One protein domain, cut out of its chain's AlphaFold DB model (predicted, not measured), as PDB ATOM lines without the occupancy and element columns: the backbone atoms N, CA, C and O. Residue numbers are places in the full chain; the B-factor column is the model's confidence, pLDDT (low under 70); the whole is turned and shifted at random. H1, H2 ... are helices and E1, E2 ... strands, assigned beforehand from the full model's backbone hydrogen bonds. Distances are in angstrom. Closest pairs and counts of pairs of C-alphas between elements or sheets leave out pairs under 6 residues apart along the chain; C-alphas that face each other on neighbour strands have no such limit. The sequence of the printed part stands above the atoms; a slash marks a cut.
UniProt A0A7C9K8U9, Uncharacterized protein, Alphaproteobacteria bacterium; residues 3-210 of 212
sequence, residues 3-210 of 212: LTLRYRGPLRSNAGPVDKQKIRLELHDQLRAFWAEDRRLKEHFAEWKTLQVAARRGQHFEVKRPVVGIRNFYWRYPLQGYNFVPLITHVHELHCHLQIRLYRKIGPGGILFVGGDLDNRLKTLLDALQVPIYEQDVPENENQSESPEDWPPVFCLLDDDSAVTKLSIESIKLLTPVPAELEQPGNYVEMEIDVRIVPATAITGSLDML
ATOM      1  N   LEU A   3      33.354  19.448  21.602       95.31
ATOM      2  CA  LEU A   3      32.394  20.523  21.376       95.31
ATOM      3  C   LEU A   3      32.114  20.670  19.878       95.31
ATOM      4  O   LEU A   3      32.947  20.309  19.047       95.31
ATOM      5  N   THR A   4      30.966  21.242  19.540       97.00
ATOM      6  CA  THR A   4      30.610  21.566  18.155       97.00
ATOM      7  C   THR A   4      30.400  23.064  18.042       97.00
ATOM      8  O   THR A   4      29.555  23.628  18.736       97.00
ATOM      9  N   LEU A   5      31.155  23.702  17.153       97.38
ATOM     10  CA  LEU A   5      30.981  25.106  16.803       97.38
ATOM     11  C   LEU A   5      30.192  25.221  15.501       97.38
ATOM     12  O   LEU A   5      30.334  24.402  14.593       97.38
ATOM     13  N   ARG A   6      29.375  26.261  15.391       97.12
ATOM     14  CA  ARG A   6      28.597  26.575  14.197       97.12
ATOM     15  C   ARG A   6      28.982  27.936  13.659       97.12
ATOM     16  O   ARG A   6      29.158  28.874  14.422       97.12
ATOM     17  N   TYR A   7      29.076  28.054  12.347       96.00
ATOM     18  CA  TYR A   7      29.334  29.334  11.700       96.00
ATOM     19  C   TYR A   7      28.405  29.510  10.509       96.00
ATOM     20  O   TYR A   7      28.194  28.566   9.739       96.00
ATOM     21  N   ARG A   8      27.851  30.709  10.344       93.44
ATOM     22  CA  ARG A   8      26.961  31.059   9.237       93.44
ATOM     23  C   ARG A   8      27.306  32.440   8.715       93.44
ATOM     24  O   ARG A   8      26.806  33.450   9.197       93.44
ATOM     25  N   GLY A   9      28.076  32.481   7.639       92.12
ATOM     26  CA  GLY A   9      28.519  33.757   7.109       92.12
ATOM     27  C   GLY A   9      29.397  33.647   5.871       92.12
ATOM     28  O   GLY A   9      29.553  32.570   5.286       92.12
ATOM     29  N   PRO A  10      29.935  34.785   5.410       90.31
ATOM     30  CA  PRO A  10      30.830  34.825   4.267       90.31
ATOM     31  C   PRO A  10      32.223  34.286   4.624       90.31
ATOM     32  O   PRO A  10      32.943  34.873   5.424       90.31
ATOM     33  N   LEU A  11      32.661  33.233   3.935       90.56
ATOM     34  CA  LEU A  11      34.025  32.711   4.009       90.56
ATOM     35  C   LEU A  11      34.781  33.031   2.716       90.56
ATOM     36  O   LEU A  11      34.609  32.360   1.699       90.56
ATOM     37  N   ARG A  12      35.615  34.072   2.730       87.44
ATOM     38  CA  ARG A  12      36.410  34.492   1.562       87.44
ATOM     39  C   ARG A  12      37.733  33.719   1.492       87.44
ATOM     40  O   ARG A  12      38.372  33.481   2.512       87.44
ATOM     41  N   SER A  13      38.178  33.368   0.284       82.88
ATOM     42  CA  SER A  13      39.461  32.672   0.075       82.88
ATOM     43  C   SER A  13      40.682  33.515   0.476       82.88
ATOM     44  O   SER A  13      41.654  32.962   0.954       82.88
ATOM     45  N   ASN A  14      40.620  34.843   0.326       82.38
ATOM     46  CA  ASN A  14      41.683  35.780   0.722       82.38
ATOM     47  C   ASN A  14      41.107  36.807   1.699       82.38
ATOM     48  O   ASN A  14      41.012  37.995   1.391       82.38
ATOM     49  N   ALA A  15      40.593  36.319   2.824       85.69
ATOM     50  CA  ALA A  15      39.923  37.159   3.799       85.69
ATOM     51  C   ALA A  15      40.918  38.110   4.474       85.69
ATOM     52  O   ALA A  15      41.998  37.698   4.904       85.69
ATOM     53  N   GLY A  16      40.536  39.383   4.567       90.44
ATOM     54  CA  GLY A  16      41.326  40.386   5.271       90.44
ATOM     55  C   GLY A  16      41.212  40.259   6.798       90.44
ATOM     56  O   GLY A  16      40.423  39.455   7.302       90.44
ATOM     57  N   PRO A  17      41.934  41.101   7.550       91.81
ATOM     58  CA  PRO A  17      41.932  41.102   9.019       91.81
ATOM     59  C   PRO A  17      40.527  41.257   9.612       91.81
ATOM     60  O   PRO A  17      40.129  40.520  10.511       91.81
ATOM     61  N   VAL A  18      39.730  42.160   9.029       92.38
ATOM     62  CA  VAL A  18      38.332  42.407   9.416       92.38
ATOM     63  C   VAL A  18      37.464  41.163   9.225       92.38
ATOM     64  O   VAL A  18      36.649  40.837  10.083       92.38
ATOM     65  N   ASP A  19      37.635  40.454   8.109       92.00
ATOM     66  CA  ASP A  19      36.847  39.260   7.798       92.00
ATOM     67  C   ASP A  19      37.193  38.114   8.767       92.00
ATOM     68  O   ASP A  19      36.294  37.474   9.313       92.00
ATOM     69  N   LYS A  20      38.487  37.901   9.054       94.06
ATOM     70  CA  LYS A  20      38.941  36.907  10.043       94.06
ATOM     71  C   LYS A  20      38.444  37.244  11.451       94.06
ATOM     72  O   LYS A  20      37.988  36.356  12.167       94.06
ATOM     73  N   GLN A  21      38.474  38.520  11.836       94.19
ATOM     74  CA  GLN A  21      37.992  38.954  13.146       94.19
ATOM     75  C   GLN A  21      36.480  38.766  13.305       94.19
ATOM     76  O   GLN A  21      36.033  38.361  14.374       94.19
ATOM     77  N   LYS A  22      35.687  38.975  12.250       93.75
ATOM     78  CA  LYS A  22      34.248  38.663  12.279       93.75
ATOM     79  C   LYS A  22      33.994  37.184  12.574       93.75
ATOM     80  O   LYS A  22      33.166  36.878  13.423       93.75
ATOM     81  N   ILE A  23      34.743  36.285  11.929       95.38
ATOM     82  CA  ILE A  23      34.659  34.841  12.201       95.38
ATOM     83  C   ILE A  23      35.039  34.551  13.661       95.38
ATOM     84  O   ILE A  23      34.312  33.834  14.344       95.38
ATOM     85  N   ARG A  24      36.128  35.151  14.170       96.00
ATOM     86  CA  ARG A  24      36.536  35.011  15.581       96.00
ATOM     87  C   ARG A  24      35.433  35.421  16.543       96.00
ATOM     88  O   ARG A  24      35.177  34.687  17.486       96.00
ATOM     89  N   LEU A  25      34.782  36.559  16.314       94.88
ATOM     90  CA  LEU A  25      33.727  37.064  17.195       94.88
ATOM     91  C   LEU A  25      32.453  36.203  17.148       94.88
ATOM     92  O   LEU A  25      31.818  36.000  18.176       94.88
ATOM     93  N   GLU A  26      32.104  35.630  15.996       95.81
ATOM     94  CA  GLU A  26      30.956  34.713  15.895       95.81
ATOM     95  C   GLU A  26      31.212  33.377  16.619       95.81
ATOM     96  O   GLU A  26      30.328  32.809  17.267       95.81
ATOM     97  N   LEU A  27      32.446  32.873  16.547       96.62
ATOM     98  CA  LEU A  27      32.858  31.672  17.275       96.62
ATOM     99  C   LEU A  27      33.114  31.954  18.761       96.62
ATOM    100  O   LEU A  27      32.886  31.078  19.597       96.62
ATOM    101  N   HIS A  28      33.540  33.173  19.093       95.62
ATOM    102  CA  HIS A  28      33.781  33.636  20.453       95.62
ATOM    103  C   HIS A  28      32.558  33.436  21.336       95.62
ATOM    104  O   HIS A  28      32.721  32.938  22.439       95.62
ATOM    105  N   ASP A  29      31.352  33.776  20.878       95.38
ATOM    106  CA  ASP A  29      30.145  33.661  21.706       95.38
ATOM    107  C   ASP A  29      29.867  32.208  22.123       95.38
ATOM    108  O   ASP A  29      29.518  31.931  23.274       95.38
ATOM    109  N   GLN A  30      30.092  31.263  21.209       97.06
ATOM    110  CA  GLN A  30      29.932  29.830  21.474       97.06
ATOM    111  C   GLN A  30      31.036  29.295  22.381       97.06
ATOM    112  O   GLN A  30      30.761  28.551  23.321       97.06
ATOM    113  N   LEU A  31      32.283  29.708  22.139       96.44
ATOM    114  CA  LEU A  31      33.400  29.367  23.012       96.44
ATOM    115  C   LEU A  31      33.186  29.959  24.407       96.44
ATOM    116  O   LEU A  31      33.335  29.259  25.395       96.44
ATOM    117  N   ARG A  32      32.759  31.213  24.516       95.19
ATOM    118  CA  ARG A  32      32.451  31.886  25.777       95.19
ATOM    119  C   ARG A  32      31.407  31.114  26.580       95.19
ATOM    120  O   ARG A  32      31.604  30.914  27.777       95.19
ATOM    121  N   ALA A  33      30.323  30.676  25.937       94.50
ATOM    122  CA  ALA A  33      29.314  29.836  26.576       94.50
ATOM    123  C   ALA A  33      29.927  28.517  27.072       94.50
ATOM    124  O   ALA A  33      29.764  28.155  28.235       94.50
ATOM    125  N   PHE A  34      30.727  27.862  26.230       93.81
ATOM    126  CA  PHE A  34      31.420  26.630  26.587       93.81
ATOM    127  C   PHE A  34      32.366  26.798  27.792       93.81
ATOM    128  O   PHE A  34      32.321  26.007  28.732       93.81
ATOM    129  N   TRP A  35      33.168  27.864  27.817       92.44
ATOM    130  CA  TRP A  35      34.052  28.215  28.934       92.44
ATOM    131  C   TRP A  35      33.284  28.478  30.239       92.44
ATOM    132  O   TRP A  35      33.777  28.156  31.318       92.44
ATOM    133  N   ALA A  36      32.085  29.058  30.156       91.69
ATOM    134  CA  ALA A  36      31.253  29.354  31.321       91.69
ATOM    135  C   ALA A  36      30.536  28.115  31.894       91.69
ATOM    136  O   ALA A  36      30.243  28.069  33.095       91.69
ATOM    137  N   GLU A  37      30.228  27.130  31.047       90.25
ATOM    138  CA  GLU A  37      29.467  25.930  31.408       90.25
ATOM    139  C   GLU A  37      30.356  24.745  31.807       90.25
ATOM    140  O   GLU A  37      30.003  23.998  32.727       90.25
ATOM    141  N   ASP A  38      31.509  24.567  31.158       88.12
ATOM    142  CA  ASP A  38      32.397  23.440  31.436       88.12
ATOM    143  C   ASP A  38      33.050  23.585  32.816       88.12
ATOM    144  O   ASP A  38      33.746  24.559  33.107       88.12
ATOM    145  N   ARG A  39      32.853  22.585  33.685       85.06
ATOM    146  CA  ARG A  39      33.349  22.603  35.073       85.06
ATOM    147  C   ARG A  39      34.863  22.801  35.167       85.06
ATOM    148  O   ARG A  39      35.313  23.371  36.154       85.06
ATOM    149  N   ARG A  40      35.621  22.365  34.160       81.00
ATOM    150  CA  ARG A  40      37.088  22.472  34.112       81.00
ATOM    151  C   ARG A  40      37.561  23.861  33.696       81.00
ATOM    152  O   ARG A  40      38.699  24.224  33.959       81.00
ATOM    153  N   LEU A  41      36.703  24.623  33.019       85.00
ATOM    154  CA  LEU A  41      37.029  25.937  32.464       85.00
ATOM    155  C   LEU A  41      36.397  27.081  33.255       85.00
ATOM    156  O   LEU A  41      36.916  28.196  33.241       85.00
ATOM    157  N   LYS A  42      35.303  26.813  33.971       83.75
ATOM    158  CA  LYS A  42      34.474  27.827  34.628       83.75
ATOM    159  C   LYS A  42      35.234  28.712  35.618       83.75
ATOM    160  O   LYS A  42      34.973  29.913  35.675       83.75
ATOM    161  N   GLU A  43      36.170  28.147  36.380       80.00
ATOM    162  CA  GLU A  43      37.014  28.921  37.303       80.00
ATOM    163  C   GLU A  43      37.917  29.897  36.531       80.00
ATOM    164  O   GLU A  43      37.963  31.090  36.826       80.00
ATOM    165  N   HIS A  44      38.548  29.419  35.458       80.19
ATOM    166  CA  HIS A  44      39.406  30.228  34.590       80.19
ATOM    167  C   HIS A  44      38.630  31.281  33.791       80.19
ATOM    168  O   HIS A  44      39.154  32.360  33.524       80.19
ATOM    169  N   PHE A  45      37.375  30.994  33.438       81.31
ATOM    170  CA  PHE A  45      36.472  31.942  32.797       81.31
ATOM    171  C   PHE A  45      36.135  33.122  33.717       81.31
ATOM    172  O   PHE A  45      36.192  34.274  33.288       81.31
ATOM    173  N   ALA A  46      35.808  32.851  34.987       80.06
ATOM    174  CA  ALA A  46      35.492  33.893  35.964       80.06
ATOM    175  C   ALA A  46      36.705  34.790  36.264       80.06
ATOM    176  O   ALA A  46      36.558  36.000  36.437       80.06
ATOM    177  N   GLU A  47      37.903  34.208  36.270       83.81
ATOM    178  CA  GLU A  47      39.148  34.888  36.623       83.81
ATOM    179  C   GLU A  47      40.039  35.196  35.409       83.81
ATOM    180  O   GLU A  47      41.253  35.338  35.555       83.81
ATOM    181  N   TRP A  48      39.473  35.343  34.204       85.50
ATOM    182  CA  TRP A  48      40.259  35.466  32.964       85.50
ATOM    183  C   TRP A  48      41.276  36.633  32.978       85.50
ATOM    184  O   TRP A  48      42.323  36.565  32.336       85.50
ATOM    185  N   LYS A  49      41.013  37.705  33.741       86.88
ATOM    186  CA  LYS A  49      41.945  38.839  33.914       86.88
ATOM    187  C   LYS A  49      43.237  38.448  34.641       86.88
ATOM    188  O   LYS A  49      44.278  39.063  34.416       86.88
ATOM    189  N   THR A  50      43.164  37.427  35.494       85.56
ATOM    190  CA  THR A  50      44.295  36.895  36.269       85.56
ATOM    191  C   THR A  50      45.160  35.928  35.460       85.56
ATOM    192  O   THR A  50      46.241  35.552  35.916       85.56
ATOM    193  N   LEU A  51      44.711  35.541  34.256       86.81
ATOM    194  CA  LEU A  51      45.511  34.728  33.348       86.81
ATOM    195  C   LEU A  51      46.833  35.428  33.062       86.81
ATOM    196  O   LEU A  51      46.894  36.635  32.807       86.81
ATOM    197  N   GLN A  52      47.894  34.630  33.067       87.75
ATOM    198  CA  GLN A  52      49.215  35.092  32.684       87.75
ATOM    199  C   GLN A  52      49.202  35.643  31.258       87.75
ATOM    200  O   GLN A  52      48.522  35.125  30.369       87.75
ATOM    201  N   VAL A  53      49.978  36.699  31.046       90.06
ATOM    202  CA  VAL A  53      50.126  37.310  29.729       90.06
ATOM    203  C   VAL A  53      51.229  36.582  28.972       90.06
ATOM    204  O   VAL A  53      52.368  36.520  29.441       90.06
ATOM    205  N   ALA A  54      50.890  36.025  27.813       90.88
ATOM    206  CA  ALA A  54      51.865  35.401  26.931       90.88
ATOM    207  C   ALA A  54      52.760  36.456  26.269       90.88
ATOM    208  O   ALA A  54      52.296  37.527  25.871       90.88
ATOM    209  N   ALA A  55      54.042  36.136  26.113       89.62
ATOM    210  CA  ALA A  55      54.968  36.924  25.316       89.62
ATOM    211  C   ALA A  55      55.068  36.325  23.910       89.62
ATOM    212  O   ALA A  55      55.140  35.113  23.745       89.62
ATOM    213  N   ARG A  56      55.117  37.160  22.874       88.50
ATOM    214  CA  ARG A  56      55.331  36.679  21.505       88.50
ATOM    215  C   ARG A  56      56.822  36.459  21.242       88.50
ATOM    216  O   ARG A  56      57.625  37.363  21.475       88.50
ATOM    217  N   ARG A  57      57.187  35.308  20.669       86.56
ATOM    218  CA  ARG A  57      58.548  34.999  20.207       86.56
ATOM    219  C   ARG A  57      58.520  34.436  18.787       86.56
ATOM    220  O   ARG A  57      58.373  33.238  18.561       86.56
ATOM    221  N   GLY A  58      58.681  35.327  17.810       86.75
ATOM    222  CA  GLY A  58      58.512  34.973  16.400       86.75
ATOM    223  C   GLY A  58      57.053  34.617  16.108       86.75
ATOM    224  O   GLY A  58      56.181  35.457  16.310       86.75
ATOM    225  N   GLN A  59      56.815  33.383  15.651       83.12
ATOM    226  CA  GLN A  59      55.482  32.847  15.329       83.12
ATOM    227  C   GLN A  59      54.820  32.087  16.489       83.12
ATOM    228  O   GLN A  59      53.724  31.576  16.325       83.12
ATOM    229  N   HIS A  60      55.472  31.996  17.650       83.56
ATOM    230  CA  HIS A  60      54.957  31.231  18.784       83.56
ATOM    231  C   HIS A  60      54.731  32.127  20.002       83.56
ATOM    232  O   HIS A  60      55.340  33.196  20.143       83.56
ATOM    233  N   PHE A  61      53.885  31.648  20.910       87.56
ATOM    234  CA  PHE A  61      53.631  32.271  22.201       87.56
ATOM    235  C   PHE A  61      54.481  31.604  23.279       87.56
ATOM    236  O   PHE A  61      54.392  30.405  23.512       87.56
ATOM    237  N   GLU A  62      55.320  32.387  23.947       86.06
ATOM    238  CA  GLU A  62      56.088  31.956  25.102       86.06
ATOM    239  C   GLU A  62      55.322  32.320  26.372       86.06
ATOM    240  O   GLU A  62      55.085  33.488  26.694       86.06
ATOM    241  N   VAL A  63      54.943  31.287  27.112       84.38
ATOM    242  CA  VAL A  63      54.258  31.413  28.391       84.38
ATOM    243  C   VAL A  63      55.197  30.893  29.457       84.38
ATOM    244  O   VAL A  63      55.717  29.778  29.353       84.38
ATOM    245  N   LYS A  64      55.445  31.706  30.485       76.00
ATOM    246  CA  LYS A  64      56.284  31.282  31.604       76.00
ATOM    247  C   LYS A  64      55.604  30.092  32.263       76.00
ATOM    248  O   LYS A  64      54.568  30.256  32.897       76.00
ATOM    249  N   ARG A  65      56.179  28.896  32.098       66.31
ATOM    250  CA  ARG A  65      55.637  27.705  32.749       66.31
ATOM    251  C   ARG A  65      55.533  27.991  34.245       66.31
ATOM    252  O   ARG A  65      56.511  28.476  34.826       66.31
ATOM    253  N   PRO A  66      54.369  27.744  34.851       58.44
ATOM    254  CA  PRO A  66      54.184  28.039  36.251       58.44
ATOM    255  C   PRO A  66      55.253  27.356  37.111       58.44
ATOM    256  O   PRO A  66      55.457  26.146  37.030       58.44
ATOM    257  N   VAL A  67      55.948  28.142  37.937       48.41
ATOM    258  CA  VAL A  67      56.752  27.616  39.049       48.41
ATOM    259  C   VAL A  67      55.780  27.028  40.079       48.41
ATOM    260  O   VAL A  67      54.642  27.490  40.180       48.41
ATOM    261  N   VAL A  68      56.219  25.993  40.807       47.66
ATOM    262  CA  VAL A  68      55.493  25.283  41.880       47.66
ATOM    263  C   VAL A  68      54.407  26.150  42.540       47.66
ATOM    264  O   VAL A  68      54.724  27.119  43.224       47.66
ATOM    265  N   GLY A  69      53.132  25.785  42.352       49.53
ATOM    266  CA  GLY A  69      51.989  26.392  43.053       49.53
ATOM    267  C   GLY A  69      50.957  27.122  42.184       49.53
ATOM    268  O   GLY A  69      49.849  27.354  42.663       49.53
ATOM    269  N   ILE A  70      51.250  27.439  40.920       52.31
ATOM    270  CA  ILE A  70      50.247  28.014  40.003       52.31
ATOM    271  C   ILE A  70      49.450  26.880  39.341       52.31
ATOM    272  O   ILE A  70      50.018  25.960  38.756       52.31
ATOM    273  N   ARG A  71      48.120  26.963  39.443       56.38
ATOM    274  CA  ARG A  71      47.163  25.941  38.980       56.38
ATOM    275  C   ARG A  71      46.629  26.166  37.564       56.38
ATOM    276  O   ARG A  71      45.789  25.398  37.116       56.38
ATOM    277  N   ASN A  72      47.060  27.224  36.880       66.38
ATOM    278  CA  ASN A  72      46.452  27.648  35.626       66.38
ATOM    279  C   ASN A  72      47.492  27.735  34.506       66.38
ATOM    280  O   ASN A  72      48.421  28.540  34.567       66.38
ATOM    281  N   PHE A  73      47.328  26.889  33.494       75.94
ATOM    282  CA  PHE A  73      48.183  26.857  32.312       75.94
ATOM    283  C   PHE A  73      47.597  27.704  31.167       75.94
ATOM    284  O   PHE A  73      48.273  27.912  30.157       75.94
ATOM    285  N   TYR A  74      46.365  28.218  31.313       87.56
ATOM    286  CA  TYR A  74      45.759  29.145  30.359       87.56
ATOM    287  C   TYR A  74      46.409  30.514  30.472       87.56
ATOM    288  O   TYR A  74      47.005  30.889  31.486       87.56
ATOM    289  N   TRP A  75      46.328  31.251  29.379       91.38
ATOM    290  CA  TRP A  75      47.003  32.520  29.210       91.38
ATOM    291  C   TRP A  75      46.170  33.427  28.317       91.38
ATOM    292  O   TRP A  75      45.274  32.973  27.605       91.38
ATOM    293  N   ARG A  76      46.474  34.720  28.372       93.31
ATOM    294  CA  ARG A  76      45.888  35.728  27.493       93.31
ATOM    295  C   ARG A  76      46.964  36.450  26.700       93.31
ATOM    296  O   ARG A  76      48.096  36.585  27.168       93.31
ATOM    297  N   TYR A  77      46.605  36.944  25.527       94.50
ATOM    298  CA  TYR A  77      47.474  37.767  24.698       94.50
ATOM    299  C   TYR A  77      46.766  39.073  24.321       94.50
ATOM    300  O   TYR A  77      45.790  39.037  23.568       94.50
ATOM    301  N   PRO A  78      47.205  40.219  24.875       93.75
ATOM    302  CA  PRO A  78      46.662  41.516  24.517       93.75
ATOM    303  C   PRO A  78      47.168  41.923  23.129       93.75
ATOM    304  O   PRO A  78      48.376  42.004  22.904       93.75
ATOM    305  N   LEU A  79      46.248  42.207  22.210       93.25
ATOM    306  CA  LEU A  79      46.557  42.697  20.869       93.25
ATOM    307  C   LEU A  79      45.410  43.575  20.353       93.25
ATOM    308  O   LEU A  79      44.257  43.154  20.399       93.25
ATOM    309  N   GLN A  80      45.732  44.770  19.844       92.19
ATOM    310  CA  GLN A  80      44.786  45.658  19.141       92.19
ATOM    311  C   GLN A  80      43.462  45.909  19.898       92.19
ATOM    312  O   GLN A  80      42.378  45.865  19.319       92.19
ATOM    313  N   GLY A  81      43.527  46.116  21.218       91.12
ATOM    314  CA  GLY A  81      42.336  46.384  22.026       91.12
ATOM    315  C   GLY A  81      41.515  45.144  22.415       91.12
ATOM    316  O   GLY A  81      40.373  45.287  22.858       91.12
ATOM    317  N   TYR A  82      42.070  43.936  22.264       93.44
ATOM    318  CA  TYR A  82      41.456  42.659  22.647       93.44
ATOM    319  C   TYR A  82      42.386  41.805  23.513       93.44
ATOM    320  O   TYR A  82      43.602  41.828  23.338       93.44
ATOM    321  N   ASN A  83      41.814  40.992  24.402       94.25
ATOM    322  CA  ASN A  83      42.533  39.945  25.130       94.25
ATOM    323  C   ASN A  83      42.217  38.568  24.543       94.25
ATOM    324  O   ASN A  83      41.203  37.967  24.882       94.25
ATOM    325  N   PHE A  84      43.084  38.035  23.690       96.00
ATOM    326  CA  PHE A  84      42.863  36.720  23.095       96.00
ATOM    327  C   PHE A  84      43.182  35.599  24.085       96.00
ATOM    328  O   PHE A  84      44.243  35.614  24.706       96.00
ATOM    329  N   VAL A  85      42.274  34.630  24.228       95.75
ATOM    330  CA  VAL A  85      42.399  33.504  25.169       95.75
ATOM    331  C   VAL A  85      42.177  32.185  24.417       95.75
ATOM    332  O   VAL A  85      41.035  31.880  24.068       95.75
ATOM    333  N   PRO A  86      43.226  31.401  24.123       95.56
ATOM    334  CA  PRO A  86      43.084  30.131  23.417       95.56
ATOM    335  C   PRO A  86      42.628  28.992  24.334       95.56
ATOM    336  O   PRO A  86      43.048  28.895  25.487       95.56
ATOM    337  N   LEU A  87      41.796  28.098  23.795       94.12
ATOM    338  CA  LEU A  87      41.341  26.888  24.482       94.12
ATOM    339  C   LEU A  87      42.336  25.727  24.355       94.12
ATOM    340  O   LEU A  87      42.708  25.102  25.344       94.12
ATOM    341  N   ILE A  88      42.761  25.411  23.137       93.06
ATOM    342  CA  ILE A  88      43.746  24.363  22.869       93.06
ATOM    343  C   ILE A  88      45.096  25.049  22.774       93.06
ATOM    344  O   ILE A  88      45.274  25.945  21.950       93.06
ATOM    345  N   THR A  89      46.022  24.640  23.640       89.56
ATOM    346  CA  THR A  89      47.348  25.251  23.687       89.56
ATOM    347  C   THR A  89      48.459  24.226  23.788       89.56
ATOM    348  O   THR A  89      48.322  23.202  24.468       89.56
ATOM    349  N   HIS A  90      49.603  24.554  23.193       85.69
ATOM    350  CA  HIS A  90      50.821  23.755  23.316       85.69
ATOM    351  C   HIS A  90      51.362  23.734  24.759       85.69
ATOM    352  O   HIS A  90      51.974  22.756  25.178       85.69
ATOM    353  N   VAL A  91      51.096  24.783  25.549       82.94
ATOM    354  CA  VAL A  91      51.492  24.877  26.969       82.94
ATOM    355  C   VAL A  91      50.795  23.815  27.823       82.94
ATOM    356  O   VAL A  91      51.404  23.294  28.755       82.94
ATOM    357  N   HIS A  92      49.551  23.475  27.486       81.62
ATOM    358  CA  HIS A  92      48.801  22.391  28.129       81.62
ATOM    359  C   HIS A  92      49.033  21.026  27.481       81.62
ATOM    360  O   HIS A  92      48.370  20.063  27.858       81.62
ATOM    361  N   GLU A  93      49.922  20.943  26.488       85.69
ATOM    362  CA  GLU A  93      50.115  19.733  25.692       85.69
ATOM    363  C   GLU A  93      48.779  19.211  25.136       85.69
ATOM    364  O   GLU A  93      48.463  18.027  25.239       85.69
ATOM    365  N   LEU A  94      47.956  20.108  24.582       89.38
ATOM    366  CA  LEU A  94      46.686  19.758  23.957       89.38
ATOM    367  C   LEU A  94      46.806  19.787  22.435       89.38
ATOM    368  O   LEU A  94      47.401  20.683  21.843       89.38
ATOM    369  N   HIS A  95      46.154  18.821  21.806       93.62
ATOM    370  CA  HIS A  95      45.897  18.774  20.378       93.62
ATOM    371  C   HIS A  95      44.398  18.665  20.128       93.62
ATOM    372  O   HIS A  95      43.604  18.383  21.033       93.62
ATOM    373  N   CYS A  96      43.997  18.838  18.876       95.62
ATOM    374  CA  CYS A  96      42.632  18.557  18.482       95.62
ATOM    375  C   CYS A  96      42.513  17.845  17.144       95.62
ATOM    376  O   CYS A  96      43.400  17.857  16.285       95.62
ATOM    377  N   HIS A  97      41.358  17.213  16.991       97.00
ATOM    378  CA  HIS A  97      40.844  16.750  15.722       97.00
ATOM    379  C   HIS A  97      39.687  17.658  15.323       97.00
ATOM    380  O   HIS A  97      38.781  17.891  16.126       97.00
ATOM    381  N   LEU A  98      39.710  18.126  14.081       97.50
ATOM    382  CA  LEU A  98      38.660  18.938  13.489       97.50
ATOM    383  C   LEU A  98      37.929  18.124  12.423       97.50
ATOM    384  O   LEU A  98      38.539  17.621  11.475       97.50
ATOM    385  N   GLN A  99      36.614  18.014  12.564       97.31
ATOM    386  CA  GLN A  99      35.729  17.509  11.523       97.31
ATOM    387  C   GLN A  99      34.770  18.624  11.112       97.31
ATOM    388  O   GLN A  99      33.968  19.096  11.909       97.31
ATOM    389  N   ILE A 100      34.870  19.054   9.857       95.94
ATOM    390  CA  ILE A 100      34.152  20.213   9.333       95.94
ATOM    391  C   ILE A 100      33.142  19.746   8.289       95.94
ATOM    392  O   ILE A 100      33.525  19.214   7.244       95.94
ATOM    393  N   ARG A 101      31.854  19.992   8.538       95.19
ATOM    394  CA  ARG A 101      30.801  19.902   7.517       95.19
ATOM    395  C   ARG A 101      30.595  21.286   6.922       95.19
ATOM    396  O   ARG A 101      30.067  22.172   7.587       95.19
ATOM    397  N   LEU A 102      31.038  21.471   5.682       92.31
ATOM    398  CA  LEU A 102      30.996  22.737   4.959       92.31
ATOM    399  C   LEU A 102      29.838  22.741   3.960       92.31
ATOM    400  O   LEU A 102      29.950  22.198   2.857       92.31
ATOM    401  N   TYR A 103      28.749  23.413   4.311       91.50
ATOM    402  CA  TYR A 103      27.607  23.617   3.434       91.50
ATOM    403  C   TYR A 103      27.806  24.894   2.614       91.50
ATOM    404  O   TYR A 103      27.822  26.001   3.151       91.50
ATOM    405  N   ARG A 104      27.930  24.767   1.290       86.38
ATOM    406  CA  ARG A 104      28.116  25.911   0.377       86.38
ATOM    407  C   ARG A 104      27.233  25.798  -0.857       86.38
ATOM    408  O   ARG A 104      26.779  24.711  -1.219       86.38
ATOM    409  N   LYS A 105      26.987  26.909  -1.554       81.62
ATOM    410  CA  LYS A 105      26.319  26.857  -2.863       81.62
ATOM    411  C   LYS A 105      27.253  26.186  -3.878       81.62
ATOM    412  O   LYS A 105      28.244  26.771  -4.295       81.62
ATOM    413  N   ILE A 106      26.937  24.944  -4.249       66.25
ATOM    414  CA  ILE A 106      27.660  24.169  -5.268       66.25
ATOM    415  C   ILE A 106      26.779  24.078  -6.521       66.25
ATOM    416  O   ILE A 106      25.638  23.606  -6.450       66.25
ATOM    417  N   GLY A 107      27.299  24.540  -7.661       59.50
ATOM    418  CA  GLY A 107      26.714  24.292  -8.984       59.50
ATOM    419  C   GLY A 107      27.083  22.896  -9.519       59.50
ATOM    420  O   GLY A 107      28.085  22.328  -9.077       59.50
ATOM    421  N   PRO A 108      26.319  22.314 -10.464       44.31
ATOM    422  CA  PRO A 108      26.700  21.055 -11.115       44.31
ATOM    423  C   PRO A 108      28.109  21.166 -11.731       44.31
ATOM    424  O   PRO A 108      28.390  22.142 -12.419       44.31
ATOM    425  N   GLY A 109      29.010  20.213 -11.453       52.06
ATOM    426  CA  GLY A 109      30.410  20.242 -11.929       52.06
ATOM    427  C   GLY A 109      31.343  21.229 -11.201       52.06
ATOM    428  O   GLY A 109      32.512  21.356 -11.556       52.06
ATOM    429  N   GLY A 110      30.852  21.923 -10.169       52.44
ATOM    430  CA  GLY A 110      31.521  23.061  -9.533       52.44
ATOM    431  C   GLY A 110      32.463  22.750  -8.370       52.44
ATOM    432  O   GLY A 110      32.863  23.698  -7.702       52.44
ATOM    433  N   ILE A 111      32.822  21.481  -8.116       50.09
ATOM    434  CA  ILE A 111      33.763  21.119  -7.031       50.09
ATOM    435  C   ILE A 111      35.090  21.889  -7.180       50.09
ATOM    436  O   ILE A 111      35.669  22.288  -6.177       50.09
ATOM    437  N   LEU A 112      35.520  22.168  -8.420       48.75
ATOM    438  CA  LEU A 112      36.783  22.856  -8.723       48.75
ATOM    439  C   LEU A 112      36.634  24.281  -9.298       48.75
ATOM    440  O   LEU A 112      37.592  25.044  -9.249       48.75
ATOM    441  N   PHE A 113      35.472  24.673  -9.844       42.22
ATOM    442  CA  PHE A 113      35.422  25.809 -10.790       42.22
ATOM    443  C   PHE A 113      34.551  27.013 -10.411       42.22
ATOM    444  O   PHE A 113      34.653  28.043 -11.072       42.22
ATOM    445  N   VAL A 114      33.728  26.965  -9.354       44.81
ATOM    446  CA  VAL A 114      32.859  28.108  -9.005       44.81
ATOM    447  C   VAL A 114      33.096  28.548  -7.559       44.81
ATOM    448  O   VAL A 114      32.473  28.053  -6.620       44.81
ATOM    449  N   GLY A 115      34.023  29.495  -7.379       47.75
ATOM    450  CA  GLY A 115      34.180  30.244  -6.124       47.75
ATOM    451  C   GLY A 115      35.529  30.128  -5.407       47.75
ATOM    452  O   GLY A 115      35.586  30.427  -4.218       47.75
ATOM    453  N   GLY A 116      36.604  29.729  -6.085       53.72
ATOM    454  CA  GLY A 116      37.951  29.721  -5.508       53.72
ATOM    455  C   GLY A 116      38.276  28.471  -4.689       53.72
ATOM    456  O   GLY A 116      37.388  27.788  -4.171       53.72
ATOM    457  N   ASP A 117      39.579  28.207  -4.629       71.44
ATOM    458  CA  ASP A 117      40.217  27.036  -4.037       71.44
ATOM    459  C   ASP A 117      39.724  26.780  -2.602       71.44
ATOM    460  O   ASP A 117      39.735  27.691  -1.761       71.44
ATOM    461  N   LEU A 118      39.232  25.563  -2.342       79.25
ATOM    462  CA  LEU A 118      38.782  25.133  -1.014       79.25
ATOM    463  C   LEU A 118      39.911  25.314   0.006       79.25
ATOM    464  O   LEU A 118      39.649  25.743   1.130       79.25
ATOM    465  N   ASP A 119      41.148  25.089  -0.430       82.56
ATOM    466  CA  ASP A 119      42.352  25.184   0.386       82.56
ATOM    467  C   ASP A 119      42.555  26.608   0.924       82.56
ATOM    468  O   ASP A 119      42.791  26.805   2.115       82.56
ATOM    469  N   ASN A 120      42.346  27.632   0.091       86.88
ATOM    470  CA  ASN A 120      42.463  29.031   0.518       86.88
ATOM    471  C   ASN A 120      41.368  29.424   1.523       86.88
ATOM    472  O   ASN A 120      41.616  30.151   2.483       86.88
ATOM    473  N   ARG A 121      40.141  28.920   1.339       88.50
ATOM    474  CA  ARG A 121      39.039  29.154   2.294       88.50
ATOM    475  C   ARG A 121      39.302  28.469   3.629       88.50
ATOM    476  O   ARG A 121      38.999  29.035   4.676       88.50
ATOM    477  N   LEU A 122      39.865  27.269   3.584       89.38
ATOM    478  CA  LEU A 122      40.257  26.525   4.767       89.38
ATOM    479  C   LEU A 122      41.377  27.237   5.524       89.38
ATOM    480  O   LEU A 122      41.286  27.362   6.739       89.38
ATOM    481  N   LYS A 123      42.379  27.767   4.818       90.56
ATOM    482  CA  LYS A 123      43.433  28.582   5.428       90.56
ATOM    483  C   LYS A 123      42.847  29.786   6.169       90.56
ATOM    484  O   LYS A 123      43.147  29.974   7.339       90.56
ATOM    485  N   THR A 124      41.937  30.534   5.538       92.94
ATOM    486  CA  THR A 124      41.205  31.627   6.206       92.94
ATOM    487  C   THR A 124      40.505  31.161   7.483       92.94
ATOM    488  O   THR A 124      40.542  31.864   8.492       92.94
ATOM    489  N   LEU A 125      39.831  30.008   7.436       93.81
ATOM    490  CA  LEU A 125      39.122  29.469   8.591       93.81
ATOM    491  C   LEU A 125      40.089  29.098   9.720       93.81
ATOM    492  O   LEU A 125      39.843  29.485  10.856       93.81
ATOM    493  N   LEU A 126      41.177  28.387   9.421       93.88
ATOM    494  CA  LEU A 126      42.182  28.003  10.416       93.88
ATOM    495  C   LEU A 126      42.836  29.238  11.050       93.88
ATOM    496  O   LEU A 126      42.882  29.328  12.275       93.88
ATOM    497  N   ASP A 127      43.199  30.238  10.242       93.31
ATOM    498  CA  ASP A 127      43.712  31.520  10.737       93.31
ATOM    499  C   ASP A 127      42.711  32.198  11.694       93.31
ATOM    500  O   ASP A 127      43.102  32.838  12.671       93.31
ATOM    501  N   ALA A 128      41.407  32.091  11.417       94.94
ATOM    502  CA  ALA A 128      40.352  32.646  12.262       94.94
ATOM    503  C   ALA A 128      40.046  31.794  13.507       94.94
ATOM    504  O   ALA A 128      39.491  32.314  14.468       94.94
ATOM    505  N   LEU A 129      40.399  30.509  13.534       96.19
ATOM    506  CA  LEU A 129      40.302  29.675  14.739       96.19
ATOM    507  C   LEU A 129      41.451  29.943  15.722       96.19
ATOM    508  O   LEU A 129      41.316  29.653  16.915       96.19
ATOM    509  N   GLN A 130      42.552  30.504  15.222       95.25
ATOM    510  CA  GLN A 130      43.768  30.781  15.969       95.25
ATOM    511  C   GLN A 130      43.799  32.198  16.571       95.25
ATOM    512  O   GLN A 130      43.225  33.154  16.029       95.25
ATOM    513  N   VAL A 131      44.528  32.334  17.684       95.38
ATOM    514  CA  VAL A 131      44.987  33.622  18.219       95.38
ATOM    515  C   VAL A 131      45.837  34.357  17.166       95.38
ATOM    516  O   VAL A 131      46.816  33.801  16.671       95.38
ATOM    517  N   PRO A 132      45.505  35.613  16.820       94.50
ATOM    518  CA  PRO A 132      46.304  36.409  15.895       94.50
ATOM    519  C   PRO A 132      47.674  36.767  16.490       94.50
ATOM    520  O   PRO A 132      47.793  37.075  17.676       94.50
ATOM    521  N   ILE A 133      48.706  36.746  15.646       90.88
ATOM    522  CA  ILE A 133      50.103  36.951  16.060       90.88
ATOM    523  C   ILE A 133      50.535  38.399  15.844       90.88
ATOM    524  O   ILE A 133      51.312  38.941  16.636       90.88
ATOM    525  N   TYR A 134      50.074  39.018  14.759       91.19
ATOM    526  CA  TYR A 134      50.495  40.354  14.381       91.19
ATOM    527  C   TYR A 134      49.343  41.345  14.415       91.19
ATOM    528  O   TYR A 134      48.191  41.010  14.152       91.19
ATOM    529  N   GLU A 135      49.685  42.604  14.667       90.62
ATOM    530  CA  GLU A 135      48.736  43.713  14.660       90.62
ATOM    531  C   GLU A 135      47.982  43.821  13.333       90.62
ATOM    532  O   GLU A 135      46.777  44.021  13.347       90.62
ATOM    533  N   GLN A 136      48.640  43.587  12.190       89.69
ATOM    534  CA  GLN A 136      47.953  43.612  10.899       89.69
ATOM    535  C   GLN A 136      46.935  42.479  10.701       89.69
ATOM    536  O   GLN A 136      46.199  42.528   9.723       89.69
ATOM    537  N   ASP A 137      46.886  41.463  11.568       87.69
ATOM    538  CA  ASP A 137      45.943  40.340  11.462       87.69
ATOM    539  C   ASP A 137      44.603  40.617  12.163       87.69
ATOM    540  O   ASP A 137      43.672  39.803  12.074       87.69
ATOM    541  N   VAL A 138      44.495  41.762  12.846       90.56
ATOM    542  CA  VAL A 138      43.323  42.183  13.618       90.56
ATOM    543  C   VAL A 138      43.034  43.656  13.331       90.56
ATOM    544  O   VAL A 138      43.953  44.467  13.337       90.56
ATOM    545  N   PRO A 139      41.777  44.044  13.070       90.62
ATOM    546  CA  PRO A 139      41.430  45.459  13.045       90.62
ATOM    547  C   PRO A 139      41.611  46.083  14.436       90.62
ATOM    548  O   PRO A 139      41.341  45.432  15.445       90.62
ATOM    549  N   GLU A 140      42.019  47.347  14.484       84.12
ATOM    550  CA  GLU A 140      42.082  48.101  15.737       84.12
ATOM    551  C   GLU A 140      40.682  48.216  16.364       84.12
ATOM    552  O   GLU A 140      39.695  48.496  15.676       84.12
ATOM    553  N   ASN A 141      40.581  47.969  17.671       82.06
ATOM    554  CA  ASN A 141      39.336  48.156  18.403       82.06
ATOM    555  C   ASN A 141      39.145  49.642  18.739       82.06
ATOM    556  O   ASN A 141      39.751  50.164  19.673       82.06
ATOM    557  N   GLU A 142      38.242  50.307  18.019       72.94
ATOM    558  CA  GLU A 142      37.934  51.735  18.197       72.94
ATOM    559  C   GLU A 142      37.460  52.096  19.620       72.94
ATOM    560  O   GLU A 142      37.579  53.245  20.037       72.94
ATOM    561  N   ASN A 143      36.958  51.121  20.390       68.88
ATOM    562  CA  ASN A 143      36.473  51.304  21.763       68.88
ATOM    563  C   ASN A 143      37.443  50.744  22.821       68.88
ATOM    564  O   ASN A 143      37.011  50.281  23.881       68.88
ATOM    565  N   GLN A 144      38.747  50.709  22.534       73.69
ATOM    566  CA  GLN A 144      39.738  50.163  23.460       73.69
ATOM    567  C   GLN A 144      39.882  51.008  24.736       73.69
ATOM    568  O   GLN A 144      39.976  52.233  24.690       73.69
ATOM    569  N   SER A 145      39.930  50.331  25.888       80.50
ATOM    570  CA  SER A 145      40.390  50.946  27.140       80.50
ATOM    571  C   SER A 145      41.871  51.323  27.016       80.50
ATOM    572  O   SER A 145      42.618  50.653  26.302       80.50
ATOM    573  N   GLU A 146      42.329  52.345  27.739       78.69
ATOM    574  CA  GLU A 146      43.758  52.697  27.800       78.69
ATOM    575  C   GLU A 146      44.600  51.567  28.420       78.69
ATOM    576  O   GLU A 146      45.769  51.391  28.075       78.69
ATOM    577  N   SER A 147      43.989  50.757  29.290       84.31
ATOM    578  CA  SER A 147      44.654  49.670  30.006       84.31
ATOM    579  C   SER A 147      44.369  48.301  29.362       84.31
ATOM    580  O   SER A 147      43.212  47.866  29.339       84.31
ATOM    581  N   PRO A 148      45.399  47.541  28.922       82.31
ATOM    582  CA  PRO A 148      45.226  46.215  28.312       82.31
ATOM    583  C   PRO A 148      44.574  45.149  29.202       82.31
ATOM    584  O   PRO A 148      44.159  44.097  28.726       82.31
ATOM    585  N   GLU A 149      44.505  45.370  30.511       83.56
ATOM    586  CA  GLU A 149      43.811  44.499  31.471       83.56
ATOM    587  C   GLU A 149      42.281  44.618  31.425       83.56
ATOM    588  O   GLU A 149      41.571  43.701  31.845       83.56
ATOM    589  N   ASP A 150      41.774  45.715  30.863       86.38
ATOM    590  CA  ASP A 150      40.342  45.976  30.713       86.38
ATOM    591  C   ASP A 150      39.823  45.696  29.306       86.38
ATOM    592  O   ASP A 150      38.618  45.773  29.066       86.38
ATOM    593  N   TRP A 151      40.706  45.326  28.377       88.88
ATOM    594  CA  TRP A 151      40.294  44.930  27.036       88.88
ATOM    595  C   TRP A 151      39.418  43.674  27.087       88.88
ATOM    596  O   TRP A 151      39.739  42.739  27.827       88.88
ATOM    597  N   PRO A 152      38.331  43.604  26.300       89.44
ATOM    598  CA  PRO A 152      37.417  42.469  26.332       89.44
ATOM    599  C   PRO A 152      38.124  41.162  25.929       89.44
ATOM    600  O   PRO A 152      38.969  41.175  25.026       89.44
ATOM    601  N   PRO A 153      37.784  40.024  26.567       94.00
ATOM    602  CA  PRO A 153      38.351  38.741  26.196       94.00
ATOM    603  C   PRO A 153      37.753  38.251  24.877       94.00
ATOM    604  O   PRO A 153      36.544  38.328  24.672       94.00
ATOM    605  N   VAL A 154      38.586  37.676  24.016       96.12
ATOM    606  CA  VAL A 154      38.188  36.962  22.802       96.12
ATOM    607  C   VAL A 154      38.699  35.530  22.909       96.12
ATOM    608  O   VAL A 154      39.869  35.245  22.666       96.12
ATOM    609  N   PHE A 155      37.818  34.621  23.322       96.56
ATOM    610  CA  PHE A 155      38.104  33.188  23.323       96.56
ATOM    611  C   PHE A 155      38.330  32.662  21.899       96.56
ATOM    612  O   PHE A 155      37.444  32.762  21.052       96.56
ATOM    613  N   CYS A 156      39.509  32.090  21.668       96.88
ATOM    614  CA  CYS A 156      39.914  31.428  20.431       96.88
ATOM    615  C   CYS A 156      39.990  29.917  20.642       96.88
ATOM    616  O   CYS A 156      40.145  29.431  21.765       96.88
ATOM    617  N   LEU A 157      39.898  29.159  19.552       96.88
ATOM    618  CA  LEU A 157      39.984  27.710  19.634       96.88
ATOM    619  C   LEU A 157      41.435  27.255  19.833       96.88
ATOM    620  O   LEU A 157      41.689  26.417  20.692       96.88
ATOM    621  N   LEU A 158      42.359  27.817  19.053       95.88
ATOM    622  CA  LEU A 158      43.756  27.393  18.967       95.88
ATOM    623  C   LEU A 158      44.693  28.550  19.326       95.88
ATOM    624  O   LEU A 158      44.404  29.704  19.010       95.88
ATOM    625  N   ASP A 159      45.836  28.251  19.928       93.50
ATOM    626  CA  ASP A 159      46.975  29.174  19.936       93.50
ATOM    627  C   ASP A 159      47.829  29.072  18.665       93.50
ATOM    628  O   ASP A 159      48.373  30.080  18.213       93.50
ATOM    629  N   ASP A 160      47.904  27.872  18.092       91.38
ATOM    630  CA  ASP A 160      48.712  27.497  16.938       91.38
ATOM    631  C   ASP A 160      47.979  26.438  16.091       91.38
ATOM    632  O   ASP A 160      47.353  25.516  16.627       91.38
ATOM    633  N   ASP A 161      48.025  26.561  14.763       89.31
ATOM    634  CA  ASP A 161      47.378  25.616  13.844       89.31
ATOM    635  C   ASP A 161      48.048  24.232  13.854       89.31
ATOM    636  O   ASP A 161      47.382  23.221  13.607       89.31
ATOM    637  N   SER A 162      49.317  24.152  14.259       90.69
ATOM    638  CA  SER A 162      50.039  22.893  14.478       90.69
ATOM    639  C   SER A 162      49.422  22.004  15.566       90.69
ATOM    640  O   SER A 162      49.694  20.801  15.603       90.69
ATOM    641  N   ALA A 163      48.543  22.544  16.421       92.00
ATOM    642  CA  ALA A 163      47.780  21.752  17.383       92.00
ATOM    643  C   ALA A 163      46.713  20.856  16.718       92.00
ATOM    644  O   ALA A 163      46.219  19.911  17.346       92.00
ATOM    645  N   VAL A 164      46.355  21.114  15.455       94.88
ATOM    646  CA  VAL A 164      45.423  20.288  14.679       94.88
ATOM    647  C   VAL A 164      46.157  19.067  14.125       94.88
ATOM    648  O   VAL A 164      46.862  19.134  13.122       94.88
ATOM    649  N   THR A 165      45.951  17.905  14.742       95.00
ATOM    650  CA  THR A 165      46.617  16.647  14.340       95.00
ATOM    651  C   THR A 165      45.781  15.797  13.386       95.00
ATOM    652  O   THR A 165      46.295  14.888  12.733       95.00
ATOM    653  N   LYS A 166      44.480  16.090  13.273       95.69
ATOM    654  CA  LYS A 166      43.577  15.453  12.312       95.69
ATOM    655  C   LYS A 166      42.566  16.462  11.794       95.69
ATOM    656  O   LYS A 166      41.856  17.078  12.581       95.69
ATOM    657  N   LEU A 167      42.452  16.560  10.474       95.00
ATOM    658  CA  LEU A 167      41.493  17.424   9.798       95.00
ATOM    659  C   LEU A 167      40.692  16.610   8.781       95.00
ATOM    660  O   LEU A 167      41.263  15.919   7.939       95.00
ATOM    661  N   SER A 168      39.369  16.679   8.872       94.62
ATOM    662  CA  SER A 168      38.439  16.071   7.922       94.62
ATOM    663  C   SER A 168      37.444  17.118   7.460       94.62
ATOM    664  O   SER A 168      36.837  17.790   8.290       94.62
ATOM    665  N   ILE A 169      37.242  17.236   6.151       91.62
ATOM    666  CA  ILE A 169      36.329  18.220   5.571       91.62
ATOM    667  C   ILE A 169      35.372  17.502   4.635       91.62
ATOM    668  O   ILE A 169      35.790  16.817   3.704       91.62
ATOM    669  N   GLU A 170      34.084  17.695   4.874       91.38
ATOM    670  CA  GLU A 170      33.014  17.219   4.015       91.38
ATOM    671  C   GLU A 170      32.319  18.427   3.385       91.38
ATOM    672  O   GLU A 170      31.752  19.263   4.088       91.38
ATOM    673  N   SER A 171      32.381  18.549   2.055       87.88
ATOM    674  CA  SER A 171      31.700  19.632   1.343       87.88
ATOM    675  C   SER A 171      30.320  19.187   0.869       87.88
ATOM    676  O   SER A 171      30.190  18.238   0.098       87.88
ATOM    677  N   ILE A 172      29.291  19.905   1.315       88.75
ATOM    678  CA  ILE A 172      27.884  19.571   1.107       88.75
ATOM    679  C   ILE A 172      27.198  20.726   0.369       88.75
ATOM    680  O   ILE A 172      27.497  21.907   0.571       88.75
ATOM    681  N   LYS A 173      26.247  20.399  -0.512       87.00
ATOM    682  CA  LYS A 173      25.442  21.410  -1.201       87.00
ATOM    683  C   LYS A 173      24.465  22.069  -0.226       87.00
ATOM    684  O   LYS A 173      23.588  21.411   0.327       87.00
ATOM    685  N   LEU A 174      24.553  23.389  -0.103       88.88
ATOM    686  CA  LEU A 174      23.620  24.198   0.672       88.88
ATOM    687  C   LEU A 174      22.284  24.361  -0.068       88.88
ATOM    688  O   LEU A 174      22.194  25.053  -1.094       88.88
ATOM    689  N   LEU A 175      21.234  23.739   0.467       87.00
ATOM    690  CA  LEU A 175      19.878  23.810  -0.088       87.00
ATOM    691  C   LEU A 175      19.071  24.999   0.449       87.00
ATOM    692  O   LEU A 175      18.172  25.471  -0.246       87.00
ATOM    693  N   THR A 176      19.417  25.525   1.624       86.00
ATOM    694  CA  THR A 176      18.745  26.681   2.232       86.00
ATOM    695  C   THR A 176      18.962  27.962   1.415       86.00
ATOM    696  O   THR A 176      19.981  28.101   0.718       86.00
ATOM    697  N   PRO A 177      18.000  28.903   1.427       84.12
ATOM    698  CA  PRO A 177      18.196  30.227   0.852       84.12
ATOM    699  C   PRO A 177      19.340  30.958   1.558       84.12
ATOM    700  O   PRO A 177      19.471  30.894   2.775       84.12
ATOM    701  N   VAL A 178      20.157  31.659   0.779       85.88
ATOM    702  CA  VAL A 178      21.206  32.542   1.304       85.88
ATOM    703  C   VAL A 178      20.565  33.902   1.599       85.88
ATOM    704  O   VAL A 178      19.700  34.309   0.817       85.88
ATOM    705  N   PRO A 179      20.954  34.613   2.675       84.81
ATOM    706  CA  PRO A 179      20.440  35.953   2.942       84.81
ATOM    707  C   PRO A 179      20.624  36.880   1.731       84.81
ATOM    708  O   PRO A 179      21.721  36.983   1.180       84.81
ATOM    709  N   ALA A 180      19.539  37.536   1.305       77.00
ATOM    710  CA  ALA A 180      19.504  38.332   0.072       77.00
ATOM    711  C   ALA A 180      20.375  39.600   0.131       77.00
ATOM    712  O   ALA A 180      20.739  40.148  -0.903       77.00
ATOM    713  N   GLU A 181      20.725  40.042   1.339       80.44
ATOM    714  CA  GLU A 181      21.491  41.263   1.614       80.44
ATOM    715  C   GLU A 181      23.009  41.081   1.435       80.44
ATOM    716  O   GLU A 181      23.774  42.033   1.575       80.44
ATOM    717  N   LEU A 182      23.480  39.867   1.131       78.50
ATOM    718  CA  LEU A 182      24.909  39.608   0.978       78.50
ATOM    719  C   LEU A 182      25.432  40.115  -0.368       78.50
ATOM    720  O   LEU A 182      25.023  39.635  -1.422       78.50
ATOM    721  N   GLU A 183      26.441  40.988  -0.319       75.44
ATOM    722  CA  GLU A 183      27.146  41.503  -1.504       75.44
ATOM    723  C   GLU A 183      27.715  40.387  -2.397       75.44
ATOM    724  O   GLU A 183      27.788  40.524  -3.617       75.44
ATOM    725  N   GLN A 184      28.145  39.271  -1.793       78.50
ATOM    726  CA  GLN A 184      28.761  38.143  -2.497       78.50
ATOM    727  C   GLN A 184      28.183  36.803  -2.011       78.50
ATOM    728  O   GLN A 184      28.829  36.093  -1.231       78.50
ATOM    729  N   PRO A 185      26.993  36.400  -2.500       78.19
ATOM    730  CA  PRO A 185      26.303  35.187  -2.051       78.19
ATOM    731  C   PRO A 185      27.106  33.896  -2.265       78.19
ATOM    732  O   PRO A 185      26.939  32.929  -1.528       78.19
ATOM    733  N   GLY A 186      28.018  33.874  -3.247       79.44
ATOM    734  CA  GLY A 186      28.900  32.732  -3.516       79.44
ATOM    735  C   GLY A 186      29.932  32.454  -2.416       79.44
ATOM    736  O   GLY A 186      30.506  31.367  -2.378       79.44
ATOM    737  N   ASN A 187      30.162  33.407  -1.509       85.38
ATOM    738  CA  ASN A 187      31.043  33.219  -0.358       85.38
ATOM    739  C   ASN A 187      30.311  32.735   0.886       85.38
ATOM    740  O   ASN A 187      30.977  32.374   1.851       85.38
ATOM    741  N   TYR A 188      28.980  32.720   0.872       89.75
ATOM    742  CA  TYR A 188      28.208  32.271   2.013       89.75
ATOM    743  C   TYR A 188      28.379  30.772   2.237       89.75
ATOM    744  O   TYR A 188      28.224  29.963   1.311       89.75
ATOM    745  N   VAL A 189      28.676  30.421   3.480       91.31
ATOM    746  CA  VAL A 189      28.791  29.044   3.932       91.31
ATOM    747  C   VAL A 189      28.070  28.881   5.264       91.31
ATOM    748  O   VAL A 189      28.049  29.794   6.090       91.31
ATOM    749  N   GLU A 190      27.505  27.700   5.478       94.38
ATOM    750  CA  GLU A 190      27.171  27.223   6.816       94.38
ATOM    751  C   GLU A 190      28.181  26.136   7.181       94.38
ATOM    752  O   GLU A 190      28.529  25.300   6.345       94.38
ATOM    753  N   MET A 191      28.692  26.160   8.406       94.56
ATOM    754  CA  MET A 191      29.681  25.202   8.883       94.56
ATOM    755  C   MET A 191      29.270  24.630  10.228       94.56
ATOM    756  O   MET A 191      28.838  25.364  11.115       94.56
ATOM    757  N   GLU A 192      29.470  23.327  10.375       96.94
ATOM    758  CA  GLU A 192      29.550  22.664  11.674       96.94
ATOM    759  C   GLU A 192      30.978  22.155  11.846       96.94
ATOM    760  O   GLU A 192      31.493  21.442  10.982       96.94
ATOM    761  N   ILE A 193      31.623  22.568  12.930       97.56
ATOM    762  CA  ILE A 193      33.011  22.264  13.256       97.56
ATOM    763  C   ILE A 193      32.979  21.435  14.534       97.56
ATOM    764  O   ILE A 193      32.872  21.971  15.638       97.56
ATOM    765  N   ASP A 194      33.047  20.123  14.373       98.06
ATOM    766  CA  ASP A 194      33.186  19.189  15.479       98.06
ATOM    767  C   ASP A 194      34.655  19.188  15.920       98.06
ATOM    768  O   ASP A 194      35.557  18.834  15.152       98.06
ATOM    769  N   VAL A 195      34.897  19.607  17.159       97.56
ATOM    770  CA  VAL A 195      36.220  19.677  17.777       97.56
ATOM    771  C   VAL A 195      36.325  18.581  18.822       97.56
ATOM    772  O   VAL A 195      35.586  18.571  19.807       97.56
ATOM    773  N   ARG A 196      37.309  17.701  18.652       96.12
ATOM    774  CA  ARG A 196      37.706  16.730  19.672       96.12
ATOM    775  C   ARG A 196      39.076  17.078  20.221       96.12
ATOM    776  O   ARG A 196      40.063  17.016  19.498       96.12
ATOM    777  N   ILE A 197      39.132  17.401  21.503       93.62
ATOM    778  CA  ILE A 197      40.344  17.804  22.218       93.62
ATOM    779  C   ILE A 197      40.970  16.578  22.870       93.62
ATOM    780  O   ILE A 197      40.302  15.843  23.616       93.62
ATOM    781  N   VAL A 198      42.253  16.376  22.574       90.75
ATOM    782  CA  VAL A 198      43.058  15.224  22.979       90.75
ATOM    783  C   VAL A 198      44.373  15.694  23.613       90.75
ATOM    784  O   VAL A 198      44.944  16.685  23.165       90.75
ATOM    785  N   PRO A 199      44.877  15.011  24.648       87.50
ATOM    786  CA  PRO A 199      46.191  15.303  25.204       87.50
ATOM    787  C   PRO A 199      47.291  14.762  24.275       87.50
ATOM    788  O   PRO A 199      47.181  13.648  23.763       87.50
ATOM    789  N   ALA A 200      48.341  15.552  24.063       79.94
ATOM    790  CA  ALA A 200      49.498  15.231  23.229       79.94
ATOM    791  C   ALA A 200      50.368  14.128  23.841       79.94
ATOM    792  O   ALA A 200      50.826  13.224  23.144       79.94
ATOM    793  N   THR A 201      50.537  14.172  25.161       71.31
ATOM    794  CA  THR A 201      51.286  13.180  25.927       71.31
ATOM    795  C   THR A 201      50.357  12.537  26.950       71.31
ATOM    796  O   THR A 201      49.586  13.221  27.625       71.31
ATOM    797  N   ALA A 202      50.446  11.216  27.126       54.41
ATOM    798  CA  ALA A 202      49.808  10.525  28.243       54.41
ATOM    799  C   ALA A 202      50.552  10.847  29.553       54.41
ATOM    800  O   ALA A 202      51.256  10.006  30.105       54.41
ATOM    801  N   ILE A 203      50.453  12.086  30.040       50.34
ATOM    802  CA  ILE A 203      50.980  12.445  31.356       50.34
ATOM    803  C   ILE A 203      49.961  11.961  32.376       50.34
ATOM    804  O   ILE A 203      48.928  12.596  32.591       50.34
ATOM    805  N   THR A 204      50.269  10.842  33.024       46.16
ATOM    806  CA  THR A 204      49.465  10.217  34.084       46.16
ATOM    807  C   THR A 204      49.056  11.188  35.196       46.16
ATOM    808  O   THR A 204      48.035  10.961  35.822       46.16
ATOM    809  N   GLY A 205      49.798  12.280  35.425       46.69
ATOM    810  CA  GLY A 205      49.465  13.302  36.429       46.69
ATOM    811  C   GLY A 205      48.716  14.546  35.923       46.69
ATOM    812  O   GLY A 205      48.142  15.262  36.735       46.69
ATOM    813  N   SER A 206      48.709  14.826  34.612       45.62
ATOM    814  CA  SER A 206      48.030  16.009  34.037       45.62
ATOM    815  C   SER A 206      46.672  15.659  33.423       45.62
ATOM    816  O   SER A 206      45.788  16.509  33.338       45.62
ATOM    817  N   LEU A 207      46.488  14.388  33.049       44.09
ATOM    818  CA  LEU A 207      45.212  13.828  32.605       44.09
ATOM    819  C   LEU A 207      44.121  13.953  33.680       44.09
ATOM    820  O   LEU A 207      43.005  14.341  33.352       44.09
ATOM    821  N   ASP A 208      44.445  13.711  34.955       48.47
ATOM    822  CA  ASP A 208      43.468  13.814  36.047       48.47
ATOM    823  C   ASP A 208      42.959  15.249  36.267       48.47
ATOM    824  O   ASP A 208      41.813  15.428  36.660       48.47
ATOM    825  N   MET A 209      43.753  16.282  35.950       49.69
ATOM    826  CA  MET A 209      43.311  17.683  36.067       49.69
ATOM    827  C   MET A 209      42.475  18.176  34.874       49.69
ATOM    828  O   MET A 209      41.776  19.177  34.997       49.69
ATOM    829  N   LEU A 210      42.538  17.502  33.719       46.97
ATOM    830  CA  LEU A 210      41.817  17.889  32.494       46.97
ATOM    831  C   LEU A 210      40.604  16.986  32.184       46.97
ATOM    832  O   LEU A 210      39.766  17.342  31.345       46.97
TER     833      LEU A 210
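What this domain is: This is residues 3 to 210 of the 212 residues of an uncharacterized protein of Alphaproteobacteria bacterium (UniProt A0A7C9K8U9). A long, strongly twisted sheet of four strands and a smaller sheet of three come together at a corner, where the end of E5 meets the start of E6, and helix H1 fills the space between E1 of the long sheet and E7 of the small one. H3 packs on H1, the short hairpin E2 and E3 lies out beyond E4, and H4 lies past the end of E9. The printed part has 208 residues with four named helices and nine named strands, in the order E1 H1 H2 E2 E3 E4 E5 E6 H3 E7 E8 E9 H4; the sheets run E1 E9 E6 E8, mixed, E4 E5 E7, mixed, and E2 E3, antiparallel. The class is mixed, helices and strands; the whole is compact, with a radius of gyration of the C-alphas of 18.0 A and spans of 60 by 43 by 33 A.

How they stand to each other: E1, residues 3 to 10, is an edge strand, antiparallel to E9, residues 188 to 199, with N 5 and O 193 2.9 A apart. E9 is antiparallel to E6, residues 94 to 104, with N 99 and O 194 2.9 A apart. E6 is parallel to the edge strand E8, residues 164 to 173, with N 100 and O 168 2.8 A apart. H1, residues 17 to 37, is on this sheet; its closest C-alphas with E1 are Gln 30 and Leu 5, 6.7 A. In the other sheet, E4, residues 75 to 79, and E5, residues 82 to 88, form a hairpin, with N 77 and O 84 2.8 A apart. E5 is parallel to E7, residues 153 to 158, with N 156 and O 85 2.9 A apart. H1 stands at this sheet's level, at a height of 0.8 A, and its His 28 has its C-alpha 5.2 A from that of Phe 155 in E7. H3, residues 118 to 129, touches residues 20 to 24 of H1 at a steep tilt of 54 degrees, the same way, closest at the C-alphas of Ala 128 and Lys 20, 5.0 A; it only grazes both sheets. H2, residues 42 to 46, touches H1 only at the corner. E2, residues 55 to 57, and E3, residues 60 to 62, form a hairpin, with N 55 and O 62 2.9 A apart. H4, residues 207 to 210, touches no helix. Every O i to N i+4 pair is within hydrogen-bond range in H2 and H3, and 15 of 17 in H1; H4 is too short for one.

Where its parts are: E1 begins at C-alpha 3, (32.394, 20.523, 21.376). H1 is 29.8 A long, with a kink of 33 degrees near residue 27. E6 measures 30.6 A, E8 25.5 A, and E9 33.9 A, ending at C-alpha 199, (46.191, 15.303, 25.204).

The domain as a whole: The C-alphas farthest apart, of Val 68 and Pro 108, are 60.5 A apart. The printed part has no cut. The links E3 to E4, E6 to H3, H3 to E7 and E8 to E9 are long. Mean pLDDT of the printed part is 84.2; residues 65 to 72, 106 to 116, 143 and 202 to 210 are under 70.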